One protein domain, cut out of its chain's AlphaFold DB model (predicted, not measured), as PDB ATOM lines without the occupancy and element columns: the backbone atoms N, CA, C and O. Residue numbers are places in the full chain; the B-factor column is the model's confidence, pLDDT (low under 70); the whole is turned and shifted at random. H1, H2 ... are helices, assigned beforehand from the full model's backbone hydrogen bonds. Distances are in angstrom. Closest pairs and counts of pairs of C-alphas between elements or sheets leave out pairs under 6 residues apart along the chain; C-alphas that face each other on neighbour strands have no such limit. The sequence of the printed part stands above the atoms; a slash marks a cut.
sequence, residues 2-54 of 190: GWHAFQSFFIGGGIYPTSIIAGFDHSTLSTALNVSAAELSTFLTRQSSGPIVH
ATOM      1  N   GLY A   2      -6.065 -19.192 -26.515       48.59
ATOM      2  CA  GLY A   2      -4.960 -19.426 -25.585       48.59
ATOM      3  C   GLY A   2      -5.496 -19.761 -24.196       48.59
ATOM      4  O   GLY A   2      -6.417 -19.103 -23.717       48.59
ATOM      5  N   TRP A   3      -4.939 -20.798 -23.573       56.16
ATOM      6  CA  TRP A   3      -5.216 -21.199 -22.195       56.16
ATOM      7  C   TRP A   3      -4.564 -20.195 -21.241       56.16
ATOM      8  O   TRP A   3      -3.602 -20.504 -20.541       56.16
ATOM      9  N   HIS A   4      -5.024 -18.950 -21.259       61.53
ATOM     10  CA  HIS A   4      -4.597 -17.983 -20.266       61.53
ATOM     11  C   HIS A   4      -5.360 -18.295 -18.986       61.53
ATOM     12  O   HIS A   4      -6.585 -18.183 -18.941       61.53
ATOM     13  N   ALA A   5      -4.635 -18.753 -17.966       81.25
ATOM     14  CA  ALA A   5      -5.185 -18.907 -16.632       81.25
ATOM     15  C   ALA A   5      -5.825 -17.576 -16.215       81.25
ATOM     16  O   ALA A   5      -5.202 -16.516 -16.312       81.25
ATOM     17  N   PHE A   6      -7.090 -17.624 -15.799       86.19
ATOM     18  CA  PHE A   6      -7.756 -16.458 -15.241       86.19
ATOM     19  C   PHE A   6      -7.038 -16.055 -13.949       86.19
ATOM     20  O   PHE A   6      -6.926 -16.864 -13.028       86.19
ATOM     21  N   GLN A   7      -6.566 -14.809 -13.888       89.62
ATOM     22  CA  GLN A   7      -5.899 -14.247 -12.719       89.62
ATOM     23  C   GLN A   7      -6.715 -13.073 -12.176       89.62
ATOM     24  O   GLN A   7      -6.965 -12.092 -12.878       89.62
ATOM     25  N   SER A   8      -7.097 -13.158 -10.904       90.69
ATOM     26  CA  SER A   8      -7.728 -12.049 -10.187       90.69
ATOM     27  C   SER A   8      -6.675 -11.035  -9.743       90.69
ATOM     28  O   SER A   8      -5.676 -11.404  -9.124       90.69
ATOM     29  N   PHE A   9      -6.934  -9.754 -10.010       91.94
ATOM     30  CA  PHE A   9      -6.113  -8.629  -9.564       91.94
ATOM     31  C   PHE A   9      -6.881  -7.814  -8.521       91.94
ATOM     32  O   PHE A   9      -7.866  -7.146  -8.837       91.94
ATOM     33  N   PHE A  10      -6.446  -7.886  -7.264       91.50
ATOM     34  CA  PHE A  10      -7.096  -7.187  -6.158       91.50
ATOM     35  C   PHE A  10      -6.546  -5.765  -6.032       91.50
ATOM     36  O   PHE A  10      -5.358  -5.581  -5.803       91.50
ATOM     37  N   ILE A  11      -7.405  -4.753  -6.179       88.25
ATOM     38  CA  ILE A  11      -7.036  -3.349  -5.917       88.25
ATOM     39  C   ILE A  11      -7.153  -3.053  -4.416       88.25
ATOM     40  O   ILE A  11      -6.244  -2.491  -3.810       88.25
ATOM     41  N   GLY A  12      -8.260  -3.468  -3.795       82.75
ATOM     42  CA  GLY A  12      -8.408  -3.480  -2.341       82.75
ATOM     43  C   GLY A  12      -7.831  -4.768  -1.759       82.75
ATOM     44  O   GLY A  12      -8.059  -5.841  -2.312       82.75
ATOM     45  N   GLY A  13      -7.093  -4.675  -0.659       86.88
ATOM     46  CA  GLY A  13      -6.430  -5.828  -0.061       86.88
ATOM     47  C   GLY A  13      -5.455  -5.418   1.031       86.88
ATOM     48  O   GLY A  13      -5.498  -4.288   1.515       86.88
ATOM     49  N   GLY A  14      -4.592  -6.350   1.410       89.19
ATOM     50  CA  GLY A  14      -3.535  -6.121   2.378       89.19
ATOM     51  C   GLY A  14      -2.535  -7.271   2.357       89.19
ATOM     52  O   GLY A  14      -1.993  -7.599   1.305       89.19
ATOM     53  N   ILE A  15      -2.368  -7.948   3.492       91.31
ATOM     54  CA  ILE A  15      -1.641  -9.219   3.571       91.31
ATOM     55  C   ILE A  15      -2.388 -10.299   2.777       91.31
ATOM     56  O   ILE A  15      -1.777 -11.034   2.004       91.31
ATOM     57  N   TYR A  16      -3.716 -10.379   2.935       92.44
ATOM     58  CA  TYR A  16      -4.540 -11.368   2.242       92.44
ATOM     59  C   TYR A  16      -5.971 -10.848   1.984       92.44
ATOM     60  O   TYR A  16      -6.713 -10.622   2.944       92.44
ATOM     61  N   PRO A  17      -6.389 -10.668   0.712       94.50
ATOM     62  CA  PRO A  17      -5.615 -10.887  -0.511       94.50
ATOM     63  C   PRO A  17      -4.545  -9.806  -0.696       94.50
ATOM     64  O   PRO A  17      -4.754  -8.651  -0.320       94.50
ATOM     65  N   THR A  18      -3.418 -10.172  -1.305       93.75
ATOM     66  CA  THR A  18      -2.370  -9.209  -1.648       93.75
ATOM     67  C   THR A  18      -2.885  -8.241  -2.700       93.75
ATOM     68  O   THR A  18      -3.368  -8.654  -3.757       93.75
ATOM     69  N   SER A  19      -2.799  -6.946  -2.403       90.94
ATOM     70  CA  SER A  19      -3.181  -5.925  -3.368       90.94
ATOM     71  C   SER A  19      -2.105  -5.752  -4.441       90.94
ATOM     72  O   SER A  19      -0.913  -5.777  -4.138       90.94
ATOM     73  N   ILE A  20      -2.511  -5.494  -5.687       93.31
ATOM     74  CA  ILE A  20      -1.585  -5.181  -6.785       93.31
ATOM     75  C   ILE A  20      -0.729  -3.950  -6.490       93.31
ATOM     76  O   ILE A  20       0.389  -3.853  -6.991       93.31
ATOM     77  N   ILE A  21      -1.228  -3.021  -5.665       90.19
ATOM     78  CA  ILE A  21      -0.453  -1.834  -5.312       90.19
ATOM     79  C   ILE A  21       0.744  -2.181  -4.423       90.19
ATOM     80  O   ILE A  21       1.744  -1.488  -4.502       90.19
ATOM     81  N   ALA A  22       0.714  -3.288  -3.672       90.38
ATOM     82  CA  ALA A  22       1.867  -3.739  -2.888       90.38
ATOM     83  C   ALA A  22       3.046  -4.215  -3.761       90.38
ATOM     84  O   ALA A  22       4.143  -4.411  -3.250       90.38
ATOM     85  N   GLY A  23       2.833  -4.406  -5.070       91.88
ATOM     86  CA  GLY A  23       3.896  -4.740  -6.019       91.88
ATOM     87  C   GLY A  23       4.753  -3.548  -6.455       91.88
ATOM     88  O   GLY A  23       5.772  -3.754  -7.110       91.88
ATOM     89  N   PHE A  24       4.358  -2.312  -6.129       92.44
ATOM     90  CA  PHE A  24       5.133  -1.113  -6.448       92.44
ATOM     91  C   PHE A  24       6.036  -0.707  -5.284       92.44
ATOM     92  O   PHE A  24       5.728  -0.938  -4.118       92.44
ATOM     93  N   ASP A  25       7.137  -0.036  -5.616       93.62
ATOM     94  CA  ASP A  25       8.057   0.495  -4.620       93.62
ATOM     95  C   ASP A  25       7.379   1.524  -3.693       93.62
ATOM     96  O   ASP A  25       6.599   2.382  -4.130       93.62
ATOM     97  N   HIS A  26       7.710   1.458  -2.400       90.31
ATOM     98  CA  HIS A  26       7.090   2.297  -1.374       90.31
ATOM     99  C   HIS A  26       7.356   3.789  -1.601       90.31
ATOM    100  O   HIS A  26       6.460   4.595  -1.346       90.31
ATOM    101  N   SER A  27       8.535   4.177  -2.108       90.69
ATOM    102  CA  SER A  27       8.826   5.587  -2.395       90.69
ATOM    103  C   SER A  27       7.931   6.100  -3.524       90.69
ATOM    104  O   SER A  27       7.281   7.132  -3.373       90.69
ATOM    105  N   THR A  28       7.765   5.303  -4.583       90.94
ATOM    106  CA  THR A  28       6.908   5.640  -5.729       90.94
ATOM    107  C   THR A  28       5.455   5.835  -5.299       90.94
ATOM    108  O   THR A  28       4.829   6.831  -5.662       90.94
ATOM    109  N   LEU A  29       4.921   4.918  -4.488       88.81
ATOM    110  CA  LEU A  29       3.558   5.023  -3.964       88.81
ATOM    111  C   LEU A  29       3.392   6.200  -2.999       88.81
ATOM    112  O   LEU A  29       2.398   6.919  -3.089       88.81
ATOM    113  N   SER A  30       4.363   6.418  -2.107       87.75
ATOM    114  CA  SER A  30       4.340   7.523  -1.142       87.75
ATOM    115  C   SER A  30       4.311   8.883  -1.844       87.75
ATOM    116  O   SER A  30       3.514   9.748  -1.486       87.75
ATOM    117  N   THR A  31       5.089   9.038  -2.922       89.25
ATOM    118  CA  THR A  31       5.094  10.239  -3.760       89.25
ATOM    119  C   THR A  31       3.803  10.361  -4.566       89.25
ATOM    120  O   THR A  31       3.194  11.428  -4.575       89.25
ATOM    121  N   ALA A  32       3.347   9.282  -5.211       85.75
ATOM    122  CA  ALA A  32       2.163   9.309  -6.074       85.75
ATOM    123  C   ALA A  32       0.867   9.601  -5.305       85.75
ATOM    124  O   ALA A  32      -0.013  10.301  -5.808       85.75
ATOM    125  N   LEU A  33       0.745   9.061  -4.091       81.81
ATOM    126  CA  LEU A  33      -0.424   9.231  -3.227       81.81
ATOM    127  C   LEU A  33      -0.255  10.377  -2.224       81.81
ATOM    128  O   LEU A  33      -1.220  10.760  -1.557       81.81
ATOM    129  N   ASN A  34       0.949  10.950  -2.147       83.94
ATOM    130  CA  ASN A  34       1.325  11.984  -1.193       83.94
ATOM    131  C   ASN A  34       0.985  11.556   0.253       83.94
ATOM    132  O   ASN A  34       0.177  12.199   0.932       83.94
ATOM    133  N   VAL A  35       1.544  10.422   0.679       82.69
ATOM    134  CA  VAL A  35       1.382   9.807   2.014       82.69
ATOM    135  C   VAL A  35       2.742   9.380   2.555       82.69
ATOM    136  O   VAL A  35       3.662   9.145   1.774       82.69
ATOM    137  N   SER A  36       2.895   9.252   3.872       87.12
ATOM    138  CA  SER A  36       4.151   8.757   4.444       87.12
ATOM    139  C   SER A  36       4.331   7.248   4.214       87.12
ATOM    140  O   SER A  36       3.367   6.493   4.067       87.12
ATOM    141  N   ALA A  37       5.581   6.775   4.229       87.19
ATOM    142  CA  ALA A  37       5.883   5.350   4.076       87.19
ATOM    143  C   ALA A  37       5.308   4.488   5.219       87.19
ATOM    144  O   ALA A  37       4.913   3.346   4.989       87.19
ATOM    145  N   ALA A  38       5.226   5.032   6.438       87.50
ATOM    146  CA  ALA A  38       4.665   4.336   7.596       87.50
ATOM    147  C   ALA A  38       3.142   4.153   7.469       87.50
ATOM    148  O   ALA A  38       2.623   3.053   7.682       87.50
ATOM    149  N   GLU A  39       2.427   5.201   7.048       85.00
ATOM    150  CA  GLU A  39       0.989   5.127   6.758       85.00
ATOM    151  C   GLU A  39       0.702   4.152   5.613       85.00
ATOM    152  O   GLU A  39      -0.223   3.344   5.705       85.00
ATOM    153  N   LEU A  40       1.512   4.194   4.550       86.50
ATOM    154  CA  LEU A  40       1.391   3.280   3.418       86.50
ATOM    155  C   LEU A  40       1.600   1.822   3.847       86.50
ATOM    156  O   LEU A  40       0.802   0.963   3.480       86.50
ATOM    157  N   SER A  41       2.627   1.546   4.653       87.12
ATOM    158  CA  SER A  41       2.880   0.199   5.175       87.12
ATOM    159  C   SER A  41       1.696  -0.299   5.995       87.12
ATOM    160  O   SER A  41       1.215  -1.404   5.768       87.12
ATOM    161  N   THR A  42       1.187   0.536   6.903       87.75
ATOM    162  CA  THR A  42       0.035   0.199   7.752       87.75
ATOM    163  C   THR A  42      -1.197  -0.101   6.903       87.75
ATOM    164  O   THR A  42      -1.919  -1.067   7.152       87.75
ATOM    165  N   PHE A  43      -1.420   0.700   5.861       85.62
ATOM    166  CA  PHE A  43      -2.515   0.515   4.923       85.62
ATOM    167  C   PHE A  43      -2.413  -0.817   4.163       85.62
ATOM    168  O   PHE A  43      -3.379  -1.583   4.141       85.62
ATOM    169  N   LEU A  44      -1.238  -1.127   3.606       88.50
ATOM    170  CA  LEU A  44      -0.983  -2.354   2.847       88.50
ATOM    171  C   LEU A  44      -0.982  -3.623   3.710       88.50
ATOM    172  O   LEU A  44      -1.064  -4.718   3.164       88.50
ATOM    173  N   THR A  45      -0.921  -3.514   5.038       88.88
ATOM    174  CA  THR A  45      -0.964  -4.681   5.933       88.88
ATOM    175  C   THR A  45      -2.286  -4.847   6.677       88.88
ATOM    176  O   THR A  45      -2.492  -5.871   7.325       88.88
ATOM    177  N   ARG A  46      -3.204  -3.875   6.592       85.94
ATOM    178  CA  ARG A  46      -4.421  -3.828   7.425       85.94
ATOM    179  C   ARG A  46      -5.412  -4.967   7.164       85.94
ATOM    180  O   ARG A  46      -6.107  -5.383   8.084       85.94
ATOM    181  N   GLN A  47      -5.521  -5.447   5.924       86.44
ATOM    182  CA  GLN A  47      -6.470  -6.500   5.547       86.44
ATOM    183  C   GLN A  47      -5.788  -7.872   5.469       86.44
ATOM    184  O   GLN A  47      -4.875  -8.071   4.670       86.44
ATOM    185  N   SER A  48      -6.275  -8.835   6.249       92.25
ATOM    186  CA  SER A  48      -5.786 -10.224   6.277       92.25
ATOM    187  C   SER A  48      -6.902 -11.279   6.257       92.25
ATOM    188  O   SER A  48      -6.615 -12.473   6.207       92.25
ATOM    189  N   SER A  49      -8.172 -10.863   6.252       89.94
ATOM    190  CA  SER A  49      -9.337 -11.753   6.370       89.94
ATOM    191  C   SER A  49      -9.761 -12.412   5.049       89.94
ATOM    192  O   SER A  49     -10.766 -13.119   5.010       89.94
ATOM    193  N   GLY A  50      -9.013 -12.202   3.963       90.94
ATOM    194  CA  GLY A  50      -9.298 -12.778   2.650       90.94
ATOM    195  C   GLY A  50     -10.269 -11.955   1.794       90.94
ATOM    196  O   GLY A  50     -10.706 -10.872   2.182       90.94
ATOM    197  N   PRO A  51     -10.559 -12.416   0.560       90.25
ATOM    198  CA  PRO A  51     -11.327 -11.648  -0.425       90.25
ATOM    199  C   PRO A  51     -12.839 -11.611  -0.150       90.25
ATOM    200  O   PRO A  51     -13.539 -10.772  -0.712       90.25
ATOM    201  N   ILE A  52     -13.351 -12.507   0.699       90.31
ATOM    202  CA  ILE A  52     -14.751 -12.542   1.136       90.31
ATOM    203  C   ILE A  52     -14.746 -12.406   2.655       90.31
ATOM    204  O   ILE A  52     -14.323 -13.322   3.356       90.31
ATOM    205  N   VAL A  53     -15.201 -11.260   3.157       85.31
ATOM    206  CA  VAL A  53     -15.164 -10.925   4.586       85.31
ATOM    207  C   VAL A  53     -16.566 -10.762   5.155       85.31
ATOM    208  O   VAL A  53     -17.482 -10.300   4.472       85.31
ATOM    209  N   HIS A  54     -16.734 -11.122   6.425       82.00
ATOM    210  CA  HIS A  54     -17.971 -10.861   7.149       82.00
ATOM    211  C   HIS A  54     -18.072  -9.373   7.505       82.00
ATOM    212  O   HIS A  54     -17.133  -8.786   8.041       82.00
TER     213      HIS A  54
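AT A GLANCE: This is residues 2 to 54 of the 190 residues of the protein "vicilin-like seed storage protein At2g28490" of Nicotiana tabacum (UniProt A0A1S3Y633). With little regular structure, this is a flat, loose chain: residues 2 to 7 stick out as a free tail, a loop leads into short H1, and H2 and H3 make a corner, H3 folding back until its end comes near H1. The printed part has 53 residues, with three named helices, H1, H2, H3 in that order, and no named strand; the class is all helix, with 21 residues in named elements. It is loose, with a radius of gyration of the C-alphas of 13.0 A and spans of 40 by 32 by 12 A.

HOW THE PARTS SIT: H1, residues 20 to 23, and H2, residues 26 to 33, are only just apart, their closest C-alphas 8.1 A from each other. H2 touches H3, residues 37 to 45, about perpendicular at 86 degrees; the closest C-alphas, of Ser 30 and Ala 37, are 5.9 A apart. H1 and H3 are close but not clearly touching, their closest C-alphas, of Ala 22 and Leu 44, 6.6 A apart. In H2 and H3 every O i to N i+4 pair is within hydrogen-bond range; H1 is too short for one.

IN THESE COORDINATES: H1 begins at C-alpha 20 (-1.585, -5.181, -6.785) and is 5.6 A long. H2 measures 10.4 A. H3 measures 12.3 A and ends at C-alpha 45 (-0.964, -4.681, 5.933).

THE WHOLE: The C-alphas farthest apart, of Gly 2 and Ser 36, are 42.2 A apart. The printed part has no cut, and both links are tight. Residues 2 to 4 have pLDDT under 70.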